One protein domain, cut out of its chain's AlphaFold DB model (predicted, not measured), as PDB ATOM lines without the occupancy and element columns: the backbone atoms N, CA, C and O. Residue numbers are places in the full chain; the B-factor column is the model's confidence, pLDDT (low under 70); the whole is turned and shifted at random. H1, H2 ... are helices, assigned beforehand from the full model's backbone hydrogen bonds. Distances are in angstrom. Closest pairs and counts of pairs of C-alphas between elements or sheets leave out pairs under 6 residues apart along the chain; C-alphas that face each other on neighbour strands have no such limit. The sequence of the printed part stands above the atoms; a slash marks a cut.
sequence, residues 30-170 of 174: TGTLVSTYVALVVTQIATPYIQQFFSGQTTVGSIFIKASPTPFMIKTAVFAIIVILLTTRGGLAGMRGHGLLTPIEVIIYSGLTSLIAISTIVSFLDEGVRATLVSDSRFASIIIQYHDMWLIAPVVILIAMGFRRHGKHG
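AT A GLANCE: This is residues 30 to 170 of the 174 residues of an uncharacterized protein of Candidatus Berkelbacteria bacterium CG10_big_fil_rev_8_21_14_0_10_43_14 (UniProt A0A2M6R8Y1). Four long helices, H1, H2, H3 and H6, make a loose, flat bundle, up and down, each running against the one before it. The small hairpin H4 and H5 packs through H5 on H3's last part. The printed part has 141 residues with six named helices and no named strand: all helix, loose, radius of gyration of the C-alphas 18.4 A, spans 63 by 41 by 19 A.

HOW THE PARTS SIT: Look at H1, residues 30 to 54: it touches H2, residues 71 to 89, in a hairpin at a steep tilt of 42 degrees, closest C-alphas Ala 39 and Ile 82, 5.3 A. H3, residues 103 to 123, is the hub; with residues 112 to 119 alone it touches H6, residues 147 to 170, closest C-alphas Ser 119 and His 147, 6.4 A. Every O i to N i+4 pair is within hydrogen-bond range in H2, H3, H4, residues 127 to 136, and H5, residues 138 to 145; H1 has 19 of 21, H6 14 of 20.

IN THESE COORDINATES: Find C-alpha 30 at (303.732, 371.149, 262.954); H1 runs 34.1 A from there. H6 runs 37.4 A to C-alpha 170 at (325.287, 379.755, 256.707).

THE WHOLE: The printed part has no cut. Links H1 to H2 and H2 to H3 are long; residues 55 to 68, 90 to 101 and 164 to 170 have pLDDT under 70.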
ATOM      1  N   THR A  30     303.739 370.481 264.266       82.38
ATOM      2  CA  THR A  30     303.732 371.149 262.954       82.38
ATOM      3  C   THR A  30     302.899 370.367 261.937       82.38
ATOM      4  O   THR A  30     302.116 370.955 261.192       82.38
ATOM      5  N   GLY A  31     303.011 369.035 261.939       84.56
ATOM      6  CA  GLY A  31     302.203 368.165 261.085       84.56
ATOM      7  C   GLY A  31     300.709 368.280 261.392       84.56
ATOM      8  O   GLY A  31     299.901 368.333 260.466       84.56
ATOM      9  N   THR A  32     300.330 368.389 262.668       88.25
ATOM     10  CA  THR A  32     298.938 368.608 263.089       88.25
ATOM     11  C   THR A  32     298.416 369.977 262.653       88.25
ATOM     12  O   THR A  32     297.285 370.061 262.173       88.25
ATOM     13  N   LEU A  33     299.226 371.035 262.745       89.19
ATOM     14  CA  LEU A  33     298.851 372.368 262.260       89.19
ATOM     15  C   LEU A  33     298.547 372.345 260.756       89.19
ATOM     16  O   LEU A  33     297.480 372.787 260.329       89.19
ATOM     17  N   VAL A  34     299.457 371.771 259.963       88.50
ATOM     18  CA  VAL A  34     299.283 371.629 258.509       88.50
ATOM     19  C   VAL A  34     298.071 370.752 258.196       88.50
ATOM     20  O   VAL A  34     297.248 371.122 257.366       88.50
ATOM     21  N   SER A  35     297.904 369.635 258.908       90.62
ATOM     22  CA  SER A  35     296.739 368.750 258.772       90.62
ATOM     23  C   SER A  35     295.428 369.482 259.045       90.62
ATOM     24  O   SER A  35     294.458 369.288 258.321       90.62
ATOM     25  N   THR A  36     295.402 370.349 260.058       91.81
ATOM     26  CA  THR A  36     294.224 371.148 260.426       91.81
ATOM     27  C   THR A  36     293.881 372.161 259.341       91.81
ATOM     28  O   THR A  36     292.717 372.301 258.969       91.81
ATOM     29  N   TYR A  37     294.893 372.813 258.770       90.19
ATOM     30  CA  TYR A  37     294.708 373.732 257.653       90.19
ATOM     31  C   TYR A  37     294.218 373.016 256.384       90.19
ATOM     32  O   TYR A  37     293.256 373.447 255.750       90.19
ATOM     33  N   VAL A  38     294.820 371.875 256.034       89.81
ATOM     34  CA  VAL A  38     294.372 371.060 254.892       89.81
ATOM     35  C   VAL A  38     292.945 370.561 255.118       89.81
ATOM     36  O   VAL A  38     292.120 370.641 254.212       89.81
ATOM     37  N   ALA A  39     292.618 370.108 256.330       92.62
ATOM     38  CA  ALA A  39     291.274 369.662 256.677       92.62
ATOM     39  C   ALA A  39     290.226 370.762 256.499       92.62
ATOM     40  O   ALA A  39     289.128 370.476 256.023       92.62
ATOM     41  N   LEU A  40     290.560 372.011 256.831       92.56
ATOM     42  CA  LEU A  40     289.687 373.160 256.603       92.56
ATOM     43  C   LEU A  40     289.357 373.308 255.117       92.56
ATOM     44  O   LEU A  40     288.180 373.328 254.752       92.56
ATOM     45  N   VAL A  41     290.383 373.347 254.261       91.44
ATOM     46  CA  VAL A  41     290.215 373.503 252.806       91.44
ATOM     47  C   VAL A  41     289.408 372.344 252.227       91.44
ATOM     48  O   VAL A  41     288.440 372.550 251.495       91.44
ATOM     49  N   VAL A  42     289.751 371.109 252.602       92.19
ATOM     50  CA  VAL A  42     289.029 369.917 252.141       92.19
ATOM     51  C   VAL A  42     287.578 369.950 252.614       92.19
ATOM     52  O   VAL A  42     286.691 369.615 251.841       92.19
ATOM     53  N   THR A  43     287.297 370.404 253.838       93.75
ATOM     54  CA  THR A  43     285.921 370.500 254.352       93.75
ATOM     55  C   THR A  43     285.084 371.488 253.553       93.75
ATOM     56  O   THR A  43     283.933 371.183 253.231       93.75
ATOM     57  N   GLN A  44     285.645 372.646 253.196       89.31
ATOM     58  CA  GLN A  44     284.952 373.644 252.377       89.31
ATOM     59  C   GLN A  44     284.555 373.081 251.007       89.31
ATOM     60  O   GLN A  44     283.452 373.348 250.532       89.31
ATOM     61  N   ILE A  45     285.416 372.253 250.414       91.31
ATOM     62  CA  ILE A  45     285.177 371.633 249.106       91.31
ATOM     63  C   ILE A  45     284.258 370.407 249.218       91.31
ATOM     64  O   ILE A  45     283.378 370.229 248.384       91.31
ATOM     65  N   ALA A  46     284.440 369.555 250.230       89.62
ATOM     66  CA  ALA A  46     283.753 368.268 250.352       89.62
ATOM     67  C   ALA A  46     282.319 368.391 250.884       89.62
ATOM     68  O   ALA A  46     281.445 367.613 250.495       89.62
ATOM     69  N   THR A  47     282.055 369.361 251.768       87.94
ATOM     70  CA  THR A  47     280.755 369.486 252.446       87.94
ATOM     71  C   THR A  47     279.570 369.588 251.478       87.94
ATOM     72  O   THR A  47     278.597 368.873 251.716       87.94
ATOM     73  N   PRO A  48     279.591 370.410 250.407       87.19
ATOM     74  CA  PRO A  48     278.457 370.507 249.484       87.19
ATOM     75  C   PRO A  48     278.068 369.157 248.866       87.19
ATOM     76  O   PRO A  48     276.887 368.821 248.826       87.19
ATOM     77  N   TYR A  49     279.051 368.342 248.466       86.56
ATOM     78  CA  TYR A  49     278.810 367.006 247.909       86.56
ATOM     79  C   TYR A  49     278.202 366.058 248.946       86.56
ATOM     80  O   TYR A  49     277.255 365.326 248.661       86.56
ATOM     81  N   ILE A  50     278.707 366.108 250.180       85.25
ATOM     82  CA  ILE A  50     278.203 365.288 251.286       85.25
ATOM     83  C   ILE A  50     276.773 365.707 251.656       85.25
ATOM     84  O   ILE A  50     275.909 364.861 251.872       85.25
ATOM     85  N   GLN A  51     276.483 367.007 251.675       82.94
ATOM     86  CA  GLN A  51     275.140 367.531 251.925       82.94
ATOM     87  C   GLN A  51     274.141 367.104 250.847       82.94
ATOM     88  O   GLN A  51     273.030 366.702 251.188       82.94
ATOM     89  N   GLN A  52     274.528 367.135 249.568       78.88
ATOM     90  CA  GLN A  52     273.689 366.653 248.463       78.88
ATOM     91  C   GLN A  52     273.381 365.154 248.579       78.88
ATOM     92  O   GLN A  52     272.244 364.746 248.335       78.88
ATOM     93  N   PHE A  53     274.359 364.360 249.031       76.81
ATOM     94  CA  PHE A  53     274.183 362.934 249.303       76.81
ATOM     95  C   PHE A  53     273.133 362.678 250.397       76.81
ATOM     96  O   PHE A  53     272.201 361.904 250.183       76.81
ATOM     97  N   PHE A  54     273.213 363.384 251.532       72.88
ATOM     98  CA  PHE A  54     272.217 363.266 252.611       72.88
ATOM     99  C   PHE A  54     270.859 363.901 252.271       72.88
ATOM    100  O   PHE A  54     269.838 363.488 252.810       72.88
ATOM    101  N   SER A  55     270.824 364.870 251.353       68.94
ATOM    102  CA  SER A  55     269.583 365.514 250.892       68.94
ATOM    103  C   SER A  55     268.807 364.673 249.869       68.94
ATOM    104  O   SER A  55     267.742 365.089 249.418       68.94
ATOM    105  N   GLY A  56     269.324 363.500 249.475       62.25
ATOM    106  CA  GLY A  56     268.653 362.582 248.551       62.25
ATOM    107  C   GLY A  56     268.624 363.044 247.089       62.25
ATOM    108  O   GLY A  56     267.926 362.436 246.282       62.25
ATOM    109  N   GLN A  57     269.381 364.088 246.729       57.69
ATOM    110  CA  GLN A  57     269.486 364.568 245.342       57.69
ATOM    111  C   GLN A  57     270.315 363.626 244.452       57.69
ATOM    112  O   GLN A  57     270.197 363.667 243.232       57.69
ATOM    113  N   THR A  58     271.110 362.735 245.051       53.38
ATOM    114  CA  THR A  58     271.825 361.662 244.351       53.38
ATOM    115  C   THR A  58     271.232 360.310 244.733       53.38
ATOM    116  O   THR A  58     271.424 359.832 245.852       53.38
ATOM    117  N   THR A  59     270.512 359.672 243.812       48.81
ATOM    118  CA  THR A  59     269.953 358.327 243.999       48.81
ATOM    119  C   THR A  59     271.064 357.278 243.900       48.81
ATOM    120  O   THR A  59     271.249 356.648 242.864       48.81
ATOM    121  N   VAL A  60     271.833 357.079 244.970       50.41
ATOM    122  CA  VAL A  60     272.764 355.946 245.062       50.41
ATOM    123  C   VAL A  60     272.038 354.804 245.765       50.41
ATOM    124  O   VAL A  60     271.999 354.748 246.987       50.41
ATOM    125  N   GLY A  61     271.396 353.955 244.954       48.50
ATOM    126  CA  GLY A  61     270.871 352.632 245.309       48.50
ATOM    127  C   GLY A  61     270.175 352.517 246.668       48.50
ATOM    128  O   GLY A  61     270.832 352.165 247.630       48.50
ATOM    129  N   SER A  62     268.858 352.763 246.713       48.25
ATOM    130  CA  SER A  62     267.867 352.312 247.724       48.25
ATOM    131  C   SER A  62     268.148 352.474 249.234       48.25
ATOM    132  O   SER A  62     267.257 352.186 250.036       48.25
ATOM    133  N   ILE A  63     269.300 352.991 249.662       54.72
ATOM    134  CA  ILE A  63     269.611 353.244 251.067       54.72
ATOM    135  C   ILE A  63     269.106 354.652 251.400       54.72
ATOM    136  O   ILE A  63     269.821 355.646 251.302       54.72
ATOM    137  N   PHE A  64     267.827 354.744 251.772       47.94
ATOM    138  CA  PHE A  64     267.228 355.966 252.311       47.94
ATOM    139  C   PHE A  64     267.836 356.286 253.682       47.94
ATOM    140  O   PHE A  64     267.276 355.942 254.724       47.94
ATOM    141  N   ILE A  65     268.973 356.979 253.708       53.75
ATOM    142  CA  ILE A  65     269.481 357.579 254.942       53.75
ATOM    143  C   ILE A  65     268.704 358.882 255.170       53.75
ATOM    144  O   ILE A  65     269.177 359.967 254.851       53.75
ATOM    145  N   LYS A  66     267.487 358.785 255.722       49.91
ATOM    146  CA  LYS A  66     266.764 359.935 256.297       49.91
ATOM    147  C   LYS A  66     267.400 360.314 257.635       49.91
ATOM    148  O   LYS A  66     266.805 360.153 258.695       49.91
ATOM    149  N   ALA A  67     268.634 360.786 257.585       56.28
ATOM    150  CA  ALA A  67     269.166 361.609 258.650       56.28
ATOM    151  C   ALA A  67     268.930 363.059 258.216       56.28
ATOM    152  O   ALA A  67     269.271 363.414 257.090       56.28
ATOM    153  N   SER A  68     268.387 363.895 259.099       63.28
ATOM    154  CA  SER A  68     268.298 365.348 258.890       63.28
ATOM    155  C   SER A  68     269.388 366.070 259.701       63.28
ATOM    156  O   SER A  68     269.047 366.860 260.584       63.28
ATOM    157  N   PRO A  69     270.696 365.772 259.520       72.12
ATOM    158  CA  PRO A  69     271.735 366.453 260.271       72.12
ATOM    159  C   PRO A  69     271.803 367.915 259.835       72.12
ATOM    160  O   PRO A  69     271.684 368.242 258.652       72.12
ATOM    161  N   THR A  70     272.019 368.809 260.796       84.31
ATOM    162  CA  THR A  70     272.189 370.227 260.482       84.31
ATOM    163  C   THR A  70     273.478 370.436 259.672       84.31
ATOM    164  O   THR A  70     274.453 369.698 259.860       84.31
ATOM    165  N   PRO A  71     273.544 371.459 258.799       85.56
ATOM    166  CA  PRO A  71     274.759 371.795 258.054       85.56
ATOM    167  C   PRO A  71     276.002 371.930 258.942       85.56
ATOM    168  O   PRO A  71     277.089 371.507 258.549       85.56
ATOM    169  N   PHE A  72     275.824 372.460 260.155       88.56
ATOM    170  CA  PHE A  72     276.856 372.562 261.184       88.56
ATOM    171  C   PHE A  72     277.425 371.193 261.589       88.56
ATOM    172  O   PHE A  72     278.645 371.021 261.610       88.56
ATOM    173  N   MET A  73     276.562 370.212 261.877       88.25
ATOM    174  CA  MET A  73     276.996 368.869 262.278       88.25
ATOM    175  C   MET A  73     277.784 368.183 261.165       88.25
ATOM    176  O   MET A  73     278.825 367.593 261.439       88.25
ATOM    177  N   ILE A  74     277.327 368.304 259.912       89.69
ATOM    178  CA  ILE A  74     278.023 367.720 258.756       89.69
ATOM    179  C   ILE A  74     279.411 368.347 258.609       89.69
ATOM    180  O   ILE A  74     280.402 367.622 258.589       89.69
ATOM    181  N   LYS A  75     279.502 369.684 258.557       92.19
ATOM    182  CA  LYS A  75     280.782 370.397 258.402       92.19
ATOM    183  C   LYS A  75     281.763 370.051 259.520       92.19
ATOM    184  O   LYS A  75     282.916 369.726 259.253       92.19
ATOM    185  N   THR A  76     281.289 370.063 260.764       92.75
ATOM    186  CA  THR A  76     282.113 369.758 261.940       92.75
ATOM    187  C   THR A  76     282.593 368.310 261.928       92.75
ATOM    188  O   THR A  76     283.768 368.058 262.187       92.75
ATOM    189  N   ALA A  77     281.719 367.357 261.588       92.25
ATOM    190  CA  ALA A  77     282.084 365.946 261.503       92.25
ATOM    191  C   ALA A  77     283.108 365.693 260.390       92.25
ATOM    192  O   ALA A  77     284.116 365.033 260.631       92.25
ATOM    193  N   VAL A  78     282.889 366.255 259.199       93.25
ATOM    194  CA  VAL A  78     283.816 366.144 258.062       93.25
ATOM    195  C   VAL A  78     285.179 366.722 258.431       93.25
ATOM    196  O   VAL A  78     286.190 366.039 258.274       93.25
ATOM    197  N   PHE A  79     285.205 367.923 259.010       95.06
ATOM    198  CA  PHE A  79     286.434 368.550 259.485       95.06
ATOM    199  C   PHE A  79     287.164 367.683 260.511       95.06
ATOM    200  O   PHE A  79     288.331 367.351 260.310       95.06
ATOM    201  N   ALA A  80     286.478 367.250 261.572       93.69
ATOM    202  CA  ALA A  80     287.072 366.428 262.621       93.69
ATOM    203  C   ALA A  80     287.633 365.106 262.071       93.69
ATOM    204  O   ALA A  80     288.756 364.727 262.406       93.69
ATOM    205  N   ILE A  81     286.891 364.431 261.187       94.06
ATOM    206  CA  ILE A  81     287.331 363.186 260.547       94.06
ATOM    207  C   ILE A  81     288.601 363.427 259.730       94.06
ATOM    208  O   ILE A  81     289.562 362.676 259.880       94.06
ATOM    209  N   ILE A  82     288.648 364.477 258.906       93.12
ATOM    210  CA  ILE A  82     289.827 364.760 258.079       93.12
ATOM    211  C   ILE A  82     291.031 365.128 258.953       93.12
ATOM    212  O   ILE A  82     292.121 364.613 258.713       93.12
ATOM    213  N   VAL A  83     290.851 365.943 260.001       91.56
ATOM    214  CA  VAL A  83     291.927 366.267 260.956       91.56
ATOM    215  C   VAL A  83     292.490 364.997 261.588       91.56
ATOM    216  O   VAL A  83     293.709 364.811 261.607       91.56
ATOM    217  N   ILE A  84     291.622 364.104 262.076       90.06
ATOM    218  CA  ILE A  84     292.033 362.842 262.701       90.06
ATOM    219  C   ILE A  84     292.760 361.961 261.686       90.06
ATOM    220  O   ILE A  84     293.843 361.458 261.988       90.06
ATOM    221  N   LEU A  85     292.215 361.788 260.480       90.94
ATOM    222  CA  LEU A  85     292.831 360.969 259.435       90.94
ATOM    223  C   LEU A  85     294.204 361.513 259.031       90.94
ATOM    224  O   LEU A  85     295.171 360.757 259.001       90.94
ATOM    225  N   LEU A  86     294.331 362.815 258.785       88.75
ATOM    226  CA  LEU A  86     295.607 363.420 258.401       88.75
ATOM    227  C   LEU A  86     296.629 363.384 259.542       88.75
ATOM    228  O   LEU A  86     297.794 363.068 259.313       88.75
ATOM    229  N   THR A  87     296.196 363.599 260.784       83.94
ATOM    230  CA  THR A  87     297.102 363.582 261.940       83.94
ATOM    231  C   THR A  87     297.568 362.165 262.288       83.94
ATOM    232  O   THR A  87     298.719 361.971 262.671       83.94
ATOM    233  N   THR A  88     296.700 361.157 262.147       83.06
ATOM    234  CA  THR A  88     297.016 359.762 262.516       83.06
ATOM    235  C   THR A  88     297.615 358.944 261.374       83.06
ATOM    236  O   THR A  88     298.420 358.048 261.625       83.06
ATOM    237  N   ARG A  89     297.233 359.222 260.121       78.38
ATOM    238  CA  ARG A  89     297.613 358.440 258.931       78.38
ATOM    239  C   ARG A  89     298.336 359.248 257.859       78.38
ATOM    240  O   ARG A  89     298.912 358.642 256.964       78.38
ATOM    241  N   GLY A  90     298.340 360.577 257.928       65.50
ATOM    242  CA  GLY A  90     298.795 361.429 256.825       65.50
ATOM    243  C   GLY A  90     300.296 361.406 256.540       65.50
ATOM    244  O   GLY A  90     300.727 362.072 255.610       65.50
ATOM    245  N   GLY A  91     301.127 360.707 257.322       63.38
ATOM    246  CA  GLY A  91     302.588 360.682 257.128       63.38
ATOM    247  C   GLY A  91     303.287 362.044 257.312       63.38
ATOM    248  O   GLY A  91     304.512 362.106 257.351       63.38
ATOM    249  N   LEU A  92     302.525 363.127 257.508       63.91
ATOM    250  CA  LEU A  92     302.995 364.506 257.682       63.91
ATOM    251  C   LEU A  92     303.816 364.699 258.965       63.91
ATOM    252  O   LEU A  92     304.601 365.637 259.066       63.91
ATOM    253  N   ALA A  93     303.701 363.767 259.917       54.12
ATOM    254  CA  ALA A  93     304.539 363.690 261.114       54.12
ATOM    255  C   ALA A  93     306.039 363.476 260.806       54.12
ATOM    256  O   ALA A  93     306.866 363.572 261.707       54.12
ATOM    257  N   GLY A  94     306.391 363.172 259.550       50.84
ATOM    258  CA  GLY A  94     307.760 362.972 259.080       50.84
ATOM    259  C   GLY A  94     308.467 364.221 258.549       50.84
ATOM    260  O   GLY A  94     309.593 364.083 258.072       50.84
ATOM    261  N   MET A  95     307.870 365.422 258.620       55.81
ATOM    262  CA  MET A  95     308.583 366.684 258.355       55.81
ATOM    263  C   MET A  95     309.610 366.933 259.473       55.81
ATOM    264  O   MET A  95     309.442 367.800 260.328       55.81
ATOM    265  N   ARG A  96     310.673 366.119 259.484       49.81
ATOM    266  CA  ARG A  96     311.800 366.174 260.410       49.81
ATOM    267  C   ARG A  96     312.517 367.491 260.214       49.81
ATOM    268  O   ARG A  96     313.443 367.636 259.414       49.81
ATOM    269  N   GLY A  97     312.105 368.475 260.994       51.25
ATOM    270  CA  GLY A  97     312.997 369.556 261.303       51.25
ATOM    271  C   GLY A  97     314.157 369.003 262.123       51.25
ATOM    272  O   GLY A  97     314.014 368.852 263.323       51.25
ATOM    273  N   HIS A  98     315.294 368.681 261.493       46.44
ATOM    274  CA  HIS A  98     316.604 368.642 262.153       46.44
ATOM    275  C   HIS A  98     316.795 369.912 263.011       46.44
ATOM    276  O   HIS A  98     317.168 370.970 262.500       46.44
ATOM    277  N   GLY A  99     316.417 369.830 264.283       55.50
ATOM    278  CA  GLY A  99     316.389 370.938 265.229       55.50
ATOM    279  C   GLY A  99     315.323 370.692 266.293       55.50
ATOM    280  O   GLY A  99     314.138 370.605 265.982       55.50
ATOM    281  N   LEU A 100     315.742 370.580 267.555       58.19
ATOM    282  CA  LEU A 100     314.830 370.585 268.698       58.19
ATOM    283  C   LEU A 100     313.982 371.860 268.623       58.19
ATOM    284  O   LEU A 100     314.508 372.947 268.857       58.19
ATOM    285  N   LEU A 101     312.690 371.739 268.298       64.81
ATOM    286  CA  LEU A 101     311.788 372.887 268.402       64.81
ATOM    287  C   LEU A 101     311.861 373.426 269.834       64.81
ATOM    288  O   LEU A 101     311.942 372.645 270.786       64.81
ATOM    289  N   THR A 102     311.817 374.735 270.029       78.69
ATOM    290  CA  THR A 102     311.855 375.320 271.380       78.69
ATOM    291  C   THR A 102     310.501 375.139 272.084       78.69
ATOM    292  O   THR A 102     309.470 375.021 271.421       78.69
ATOM    293  N   PRO A 103     310.418 375.030 273.430       82.56
ATOM    294  CA  PRO A 103     309.133 374.923 274.149       82.56
ATOM    295  C   PRO A 103     308.106 375.980 273.726       82.56
ATOM    296  O   PRO A 103     306.921 375.686 273.627       82.56
ATOM    297  N   ILE A 104     308.594 377.172 273.394       84.69
ATOM    298  CA  ILE A 104     307.805 378.295 272.896       84.69
ATOM    299  C   ILE A 104     307.156 377.971 271.541       84.69
ATOM    300  O   ILE A 104     305.977 378.249 271.354       84.69
ATOM    301  N   GLU A 105     307.875 377.330 270.617       82.56
ATOM    302  CA  GLU A 105     307.327 376.938 269.309       82.56
ATOM    303  C   GLU A 105     306.192 375.918 269.433       82.56
ATOM    304  O   GLU A 105     305.207 376.020 268.710       82.56
ATOM    305  N   VAL A 106     306.277 374.980 270.385       87.12
ATOM    306  CA  VAL A 106     305.172 374.042 270.661       87.12
ATOM    307  C   VAL A 106     303.932 374.800 271.108       87.12
ATOM    308  O   VAL A 106     302.861 374.578 270.556       87.12
ATOM    309  N   ILE A 107     304.075 375.739 272.047       89.44
ATOM    310  CA  ILE A 107     302.949 376.551 272.526       89.44
ATOM    311  C   ILE A 107     302.325 377.338 271.372       89.44
ATOM    312  O   ILE A 107     301.104 377.331 271.228       89.44
ATOM    313  N   ILE A 108     303.145 377.976 270.530       89.00
ATOM    314  CA  ILE A 108     302.665 378.754 269.381       89.00
ATOM    315  C   ILE A 108     301.916 377.850 268.399       89.00
ATOM    316  O   ILE A 108     300.780 378.152 268.040       89.00
ATOM    317  N   TYR A 109     302.507 376.730 267.977       88.75
ATOM    318  CA  TYR A 109     301.884 375.858 266.985       88.75
ATOM    319  C   TYR A 109     300.628 375.164 267.508       88.75
ATOM    320  O   TYR A 109     299.637 375.066 266.784       88.75
ATOM    321  N   SER A 110     300.627 374.710 268.759       90.62
ATOM    322  CA  SER A 110     299.447 374.099 269.368       90.62
ATOM    323  C   SER A 110     298.352 375.125 269.625       90.62
ATOM    324  O   SER A 110     297.194 374.856 269.322       90.62
ATOM    325  N   GLY A 111     298.714 376.326 270.081       92.12
ATOM    326  CA  GLY A 111     297.789 377.446 270.220       92.12
ATOM    327  C   GLY A 111     297.147 377.825 268.887       92.12
ATOM    328  O   GLY A 111     295.928 377.936 268.813       92.12
ATOM    329  N   LEU A 112     297.932 377.934 267.811       91.56
ATOM    330  CA  LEU A 112     297.412 378.177 266.460       91.56
ATOM    331  C   LEU A 112     296.519 377.042 265.972       91.56
ATOM    332  O   LEU A 112     295.467 377.301 265.404       91.56
ATOM    333  N   THR A 113     296.911 375.792 266.208       91.88
ATOM    334  CA  THR A 113     296.106 374.626 265.823       91.88
ATOM    335  C   THR A 113     294.735 374.683 266.493       91.88
ATOM    336  O   THR A 113     293.711 374.569 265.820       91.88
ATOM    337  N   SER A 114     294.705 374.934 267.805       93.00
ATOM    338  CA  SER A 114     293.466 375.133 268.554       93.00
ATOM    339  C   SER A 114     292.671 376.326 268.044       93.00
ATOM    340  O   SER A 114     291.462 376.219 267.861       93.00
ATOM    341  N   LEU A 115     293.337 377.445 267.771       92.50
ATOM    342  CA  LEU A 115     292.698 378.666 267.297       92.50
ATOM    343  C   LEU A 115     292.033 378.473 265.931       92.50
ATOM    344  O   LEU A 115     290.880 378.854 265.759       92.50
ATOM    345  N   ILE A 116     292.711 377.835 264.975       92.19
ATOM    346  CA  ILE A 116     292.126 377.508 263.669       92.19
ATOM    347  C   ILE A 116     290.954 376.555 263.857       92.19
ATOM    348  O   ILE A 116     289.894 376.785 263.282       92.19
ATOM    349  N   ALA A 117     291.119 375.501 264.661       92.81
ATOM    350  CA  ALA A 117     290.071 374.511 264.869       92.81
ATOM    351  C   ALA A 117     288.801 375.156 265.440       92.81
ATOM    352  O   ALA A 117     287.726 374.983 264.869       92.81
ATOM    353  N   ILE A 118     288.918 375.959 266.504       92.25
ATOM    354  CA  ILE A 118     287.760 376.637 267.097       92.25
ATOM    355  C   ILE A 118     287.170 377.680 266.143       92.25
ATOM    356  O   ILE A 118     285.958 377.719 265.962       92.25
ATOM    357  N   SER A 119     288.013 378.466 265.471       91.44
ATOM    358  CA  SER A 119     287.594 379.486 264.505       91.44
ATOM    359  C   SER A 119     286.821 378.876 263.332       91.44
ATOM    360  O   SER A 119     285.805 379.410 262.893       91.44
ATOM    361  N   THR A 120     287.250 377.698 262.881       91.38
ATOM    362  CA  THR A 120     286.600 376.917 261.820       91.38
ATOM    363  C   THR A 120     285.271 376.328 262.282       91.38
ATOM    364  O   THR A 120     284.268 376.438 261.587       91.38
ATOM    365  N   ILE A 121     285.224 375.738 263.478       91.56
ATOM    366  CA  ILE A 121     283.975 375.197 264.034       91.56
ATOM    367  C   ILE A 121     282.944 376.317 264.213       91.56
ATOM    368  O   ILE A 121     281.777 376.150 263.862       91.56
ATOM    369  N   VAL A 122     283.372 377.478 264.712       89.81
ATOM    370  CA  VAL A 122     282.501 378.642 264.881       89.81
ATOM    371  C   VAL A 122     282.040 379.196 263.530       89.81
ATOM    372  O   VAL A 122     280.882 379.585 263.414       89.81
ATOM    373  N   SER A 123     282.874 379.180 262.485       89.69
ATOM    374  CA  SER A 123     282.458 379.626 261.145       89.69
ATOM    375  C   SER A 123     281.436 378.694 260.479       89.69
ATOM    376  O   SER A 123     280.747 379.102 259.543       89.69
ATOM    377  N   PHE A 124     281.282 377.465 260.979       90.25
ATOM    378  CA  PHE A 124     280.238 376.539 260.540       90.25
ATOM    379  C   PHE A 124     278.875 376.796 261.184       90.25
ATOM    380  O   PHE A 124     277.884 376.230 260.712       90.25
ATOM    381  N   LEU A 125     278.814 377.599 262.251       89.50
ATOM    382  CA  LEU A 125     277.561 377.980 262.898       89.50
ATOM    383  C   LEU A 125     276.746 378.916 262.003       89.50
ATOM    384  O   LEU A 125     277.280 379.683 261.201       89.50
ATOM    385  N   ASP A 126     275.431 378.870 262.185       88.19
ATOM    386  CA  ASP A 126     274.520 379.776 261.497       88.19
ATOM    387  C   ASP A 126     274.736 381.234 261.937       88.19
ATOM    388  O   ASP A 126     275.217 381.501 263.043       88.19
ATOM    389  N   GLU A 127     274.399 382.192 261.076       85.38
ATOM    390  CA  GLU A 127     274.588 383.629 261.336       85.38
ATOM    391  C   GLU A 127     273.879 384.086 262.609       85.38
ATOM    392  O   GLU A 127     274.483 384.785 263.424       85.38
ATOM    393  N   GLY A 128     272.648 383.616 262.836       84.69
ATOM    394  CA  GLY A 128     271.892 383.943 264.047       84.69
ATOM    395  C   GLY A 128     272.578 383.452 265.322       84.69
ATOM    396  O   GLY A 128     272.659 384.182 266.305       84.69
ATOM    397  N   VAL A 129     273.145 382.241 265.299       85.12
ATOM    398  CA  VAL A 129     273.855 381.673 266.457       85.12
ATOM    399  C   VAL A 129     275.188 382.386 266.683       85.12
ATOM    400  O   VAL A 129     275.544 382.674 267.823       85.12
ATOM    401  N   ARG A 130     275.912 382.720 265.607       86.06
ATOM    402  CA  ARG A 130     277.162 383.490 265.692       86.06
ATOM    403  C   ARG A 130     276.935 384.870 266.298       86.06
ATOM    404  O   ARG A 130     277.720 385.270 267.151       86.06
ATOM    405  N   ALA A 131     275.867 385.565 265.911       84.69
ATOM    406  CA  ALA A 131     275.538 386.879 266.460       84.69
ATOM    407  C   ALA A 131     275.315 386.823 267.982       84.69
ATOM    408  O   ALA A 131     275.868 387.647 268.711       84.69
ATOM    409  N   THR A 132     274.599 385.804 268.467       84.44
ATOM    410  CA  THR A 132     274.407 385.564 269.906       84.44
ATOM    411  C   THR A 132     275.719 385.205 270.614       84.44
ATOM    412  O   THR A 132     275.983 385.673 271.716       84.44
ATOM    413  N   LEU A 133     276.603 384.423 269.984       83.56
ATOM    414  CA  LEU A 133     277.930 384.152 270.555       83.56
ATOM    415  C   LEU A 133     278.772 385.427 270.708       83.56
ATOM    416  O   LEU A 133     279.484 385.568 271.701       83.56
ATOM    417  N   VAL A 134     278.710 386.340 269.734       83.25
ATOM    418  CA  VAL A 134     279.459 387.607 269.765       83.25
ATOM    419  C   VAL A 134     278.960 388.522 270.884       83.25
ATOM    420  O   VAL A 134     279.781 389.198 271.505       83.25
ATOM    421  N   SER A 135     277.651 388.544 271.166       81.88
ATOM    422  CA  SER A 135     277.108 389.329 272.282       81.88
ATOM    423  C   SER A 135     277.469 388.747 273.646       81.88
ATOM    424  O   SER A 135     277.669 389.500 274.599       81.88
ATOM    425  N   ASP A 136     277.591 387.422 273.731       83.56
ATOM    426  CA  ASP A 136     277.697 386.715 275.006       83.56
ATOM    427  C   ASP A 136     279.147 386.410 275.423       83.56
ATOM    428  O   ASP A 136     279.400 386.130 276.596       83.56
ATOM    429  N   SER A 137     280.112 386.442 274.493       82.94
ATOM    430  CA  SER A 137     281.497 386.018 274.742       82.94
ATOM    431  C   SER A 137     282.536 386.931 274.102       82.94
ATOM    432  O   SER A 137     282.556 387.164 272.890       82.94
ATOM    433  N   ARG A 138     283.479 387.401 274.932       83.75
ATOM    434  CA  ARG A 138     284.598 388.243 274.480       83.75
ATOM    435  C   ARG A 138     285.618 387.455 273.665       83.75
ATOM    436  O   ARG A 138     286.204 388.003 272.738       83.75
ATOM    437  N   PHE A 139     285.859 386.185 273.993       83.62
ATOM    438  CA  PHE A 139     286.774 385.372 273.192       83.62
ATOM    439  C   PHE A 139     286.154 384.985 271.852       83.62
ATOM    440  O   PHE A 139     286.833 385.061 270.828       83.62
ATOM    441  N   ALA A 140     284.866 384.630 271.834       83.31
ATOM    442  CA  ALA A 140     284.160 384.333 270.595       83.31
ATOM    443  C   ALA A 140     284.134 385.552 269.666       83.31
ATOM    444  O   ALA A 140     284.392 385.400 268.473       83.31
ATOM    445  N   SER A 141     283.905 386.759 270.200       85.00
ATOM    446  CA  SER A 141     283.905 387.979 269.387       85.00
ATOM    447  C   SER A 141     285.254 388.233 268.710       85.00
ATOM    448  O   SER A 141     285.280 388.495 267.510       85.00
ATOM    449  N   ILE A 142     286.376 388.054 269.417       87.00
ATOM    450  CA  ILE A 142     287.727 388.179 268.841       87.00
ATOM    451  C   ILE A 142     287.975 387.113 267.763       87.00
ATOM    452  O   ILE A 142     288.535 387.408 266.706       87.00
ATOM    453  N   ILE A 143     287.567 385.867 268.010       86.69
ATOM    454  CA  ILE A 143     287.762 384.765 267.056       86.69
ATOM    455  C   ILE A 143     286.958 385.007 265.773       86.69
ATOM    456  O   ILE A 143     287.485 384.810 264.680       86.69
ATOM    457  N   ILE A 144     285.707 385.453 265.904       86.31
ATOM    458  CA  ILE A 144     284.798 385.693 264.779       86.31
ATOM    459  C   ILE A 144     285.220 386.938 263.994       86.31
ATOM    460  O   ILE A 144     285.304 386.884 262.771       86.31
ATOM    461  N   GLN A 145     285.512 388.046 264.679       87.50
ATOM    462  CA  GLN A 145     285.845 389.317 264.031       87.50
ATOM    463  C   GLN A 145     287.156 389.245 263.244       87.50
ATOM    464  O   GLN A 145     287.266 389.838 262.177       87.50
ATOM    465  N   TYR A 146     288.139 388.505 263.757       87.62
ATOM    466  CA  TYR A 146     289.458 388.369 263.137       87.62
ATOM    467  C   TYR A 146     289.655 387.011 262.451       87.62
ATOM    468  O   TYR A 146     290.794 386.584 262.259       87.62
ATOM    469  N   HIS A 147     288.565 386.331 262.070       85.75
ATOM    470  CA  HIS A 147     288.592 384.995 261.464       85.75
ATOM    471  C   HIS A 147     289.630 384.881 260.339       85.75
ATOM    472  O   HIS A 147     290.502 384.014 260.391       85.75
ATOM    473  N   ASP A 148     289.602 385.812 259.385       87.12
ATOM    474  CA  ASP A 148     290.496 385.804 258.223       87.12
ATOM    475  C   ASP A 148     291.969 385.979 258.620       87.12
ATOM    476  O   ASP A 148     292.851 385.305 258.084       87.12
ATOM    477  N   MET A 149     292.255 386.821 259.621       87.50
ATOM    478  CA  MET A 149     293.619 386.986 260.138       87.50
ATOM    479  C   MET A 149     294.128 385.693 260.781       87.50
ATOM    480  O   MET A 149     295.290 385.323 260.589       87.50
ATOM    481  N   TRP A 150     293.263 384.970 261.497       86.50
ATOM    482  CA  TRP A 150     293.610 383.688 262.110       86.50
ATOM    483  C   TRP A 150     293.849 382.577 261.090       86.50
ATOM    484  O   TRP A 150     294.659 381.689 261.352       86.50
ATOM    485  N   LEU A 151     293.198 382.633 259.927       85.56
ATOM    486  CA  LEU A 151     293.450 381.701 258.826       85.56
ATOM    487  C   LEU A 151     294.794 381.947 258.137       85.56
ATOM    488  O   LEU A 151     295.435 380.998 257.689       85.56
ATOM    489  N   ILE A 152     295.238 383.204 258.076       87.00
ATOM    490  CA  ILE A 152     296.505 383.595 257.438       87.00
ATOM    491  C   ILE A 152     297.702 383.389 258.382       87.00
ATOM    492  O   ILE A 152     298.798 383.038 257.932       87.00
ATOM    493  N   ALA A 153     297.506 383.561 259.693       87.25
ATOM    494  CA  ALA A 153     298.558 383.469 260.710       87.25
ATOM    495  C   ALA A 153     299.477 382.226 260.603       87.25
ATOM    496  O   ALA A 153     300.697 382.390 260.697       87.25
ATOM    497  N   PRO A 154     298.974 381.000 260.358       83.19
ATOM    498  CA  PRO A 154     299.805 379.801 260.260       83.19
ATOM    499  C   PRO A 154     300.778 379.870 259.086       83.19
ATOM    500  O   PRO A 154     301.937 379.486 259.226       83.19
ATOM    501  N   VAL A 155     300.334 380.403 257.945       85.81
ATOM    502  CA  VAL A 155     301.155 380.544 256.735       85.81
ATOM    503  C   VAL A 155     302.289 381.532 256.986       85.81
ATOM    504  O   VAL A 155     303.450 381.222 256.728       85.81
ATOM    505  N   VAL A 156     301.968 382.694 257.561       86.88
ATOM    506  CA  VAL A 156     302.960 383.726 257.899       86.88
ATOM    507  C   VAL A 156     304.005 383.181 258.872       86.88
ATOM    508  O   VAL A 156     305.200 383.393 258.680       86.88
ATOM    509  N   ILE A 157     303.571 382.438 259.890       83.94
ATOM    510  CA  ILE A 157     304.458 381.878 260.913       83.94
ATOM    511  C   ILE A 157     305.360 380.779 260.336       83.94
ATOM    512  O   ILE A 157     306.556 380.763 260.637       83.94
ATOM    513  N   LEU A 158     304.831 379.907 259.472       81.06
ATOM    514  CA  LEU A 158     305.628 378.889 258.782       81.06
ATOM    515  C   LEU A 158     306.697 379.520 257.879       81.06
ATOM    516  O   LEU A 158     307.853 379.095 257.915       81.06
ATOM    517  N   ILE A 159     306.342 380.564 257.124       84.19
ATOM    518  CA  ILE A 159     307.282 381.303 256.269       84.19
ATOM    519  C   ILE A 159     308.359 381.990 257.123       84.19
ATOM    520  O   ILE A 159     309.554 381.808 256.882       84.19
ATOM    521  N   ALA A 160     307.954 382.732 258.157       82.81
ATOM    522  CA  ALA A 160     308.870 383.462 259.030       82.81
ATOM    523  C   ALA A 160     309.871 382.532 259.734       82.81
ATOM    524  O   ALA A 160     311.065 382.838 259.812       82.81
ATOM    525  N   MET A 161     309.418 381.372 260.219       74.31
ATOM    526  CA  MET A 161     310.307 380.384 260.834       74.31
ATOM    527  C   MET A 161     311.200 379.665 259.820       74.31
ATOM    528  O   MET A 161     312.356 379.378 260.137       74.31
ATOM    529  N   GLY A 162     310.710 379.425 258.599       71.62
ATOM    530  CA  GLY A 162     311.506 378.860 257.509       71.62
ATOM    531  C   GLY A 162     312.768 379.678 257.223       71.62
ATOM    532  O   GLY A 162     313.863 379.118 257.147       71.62
ATOM    533  N   PHE A 163     312.644 381.009 257.177       72.38
ATOM    534  CA  PHE A 163     313.786 381.904 256.968       72.38
ATOM    535  C   PHE A 163     314.797 381.890 258.126       72.38
ATOM    536  O   PHE A 163     316.004 381.850 257.887       72.38
ATOM    537  N   ARG A 164     314.342 381.845 259.389       67.50
ATOM    538  CA  ARG A 164     315.246 381.815 260.564       67.50
ATOM    539  C   ARG A 164     316.128 380.567 260.611       67.50
ATOM    540  O   ARG A 164     317.217 380.605 261.179       67.50
ATOM    541  N   ARG A 165     315.660 379.457 260.036       61.97
ATOM    542  CA  ARG A 165     316.378 378.179 260.049       61.97
ATOM    543  C   ARG A 165     317.467 378.087 258.978       61.97
ATOM    544  O   ARG A 165     318.466 377.419 259.212       61.97
ATOM    545  N   HIS A 166     317.303 378.789 257.858       55.91
ATOM    546  CA  HIS A 166     318.335 378.888 256.823       55.91
ATOM    547  C   HIS A 166     319.522 379.757 257.267       55.91
ATOM    548  O   HIS A 166     320.665 379.393 257.012       55.91
ATOM    549  N   GLY A 167     319.274 380.847 258.007       54.06
ATOM    550  CA  GLY A 167     320.343 381.739 258.484       54.06
ATOM    551  C   GLY A 167     321.371 381.059 259.399       54.06
ATOM    552  O   GLY A 167     322.556 381.343 259.304       54.06
ATOM    553  N   LYS A 168     320.953 380.088 260.224       53.47
ATOM    554  CA  LYS A 168     321.858 379.367 261.143       53.47
ATOM    555  C   LYS A 168     322.759 378.321 260.478       53.47
ATOM    556  O   LYS A 168     323.703 377.866 261.112       53.47
ATOM    557  N   HIS A 169     322.466 377.904 259.245       51.34
ATOM    558  CA  HIS A 169     323.321 376.964 258.511       51.34
ATOM    559  C   HIS A 169     324.391 377.659 257.658       51.34
ATOM    560  O   HIS A 169     325.342 376.992 257.261       51.34
ATOM    561  N   GLY A 170     324.269 378.970 257.414       52.09
ATOM    562  CA  GLY A 170     325.287 379.755 256.707       52.09
ATOM    563  C   GLY A 170     326.538 380.043 257.544       52.09
ATOM    564  O   GLY A 170     327.628 380.067 256.998       52.09
TER     565      GLY A 170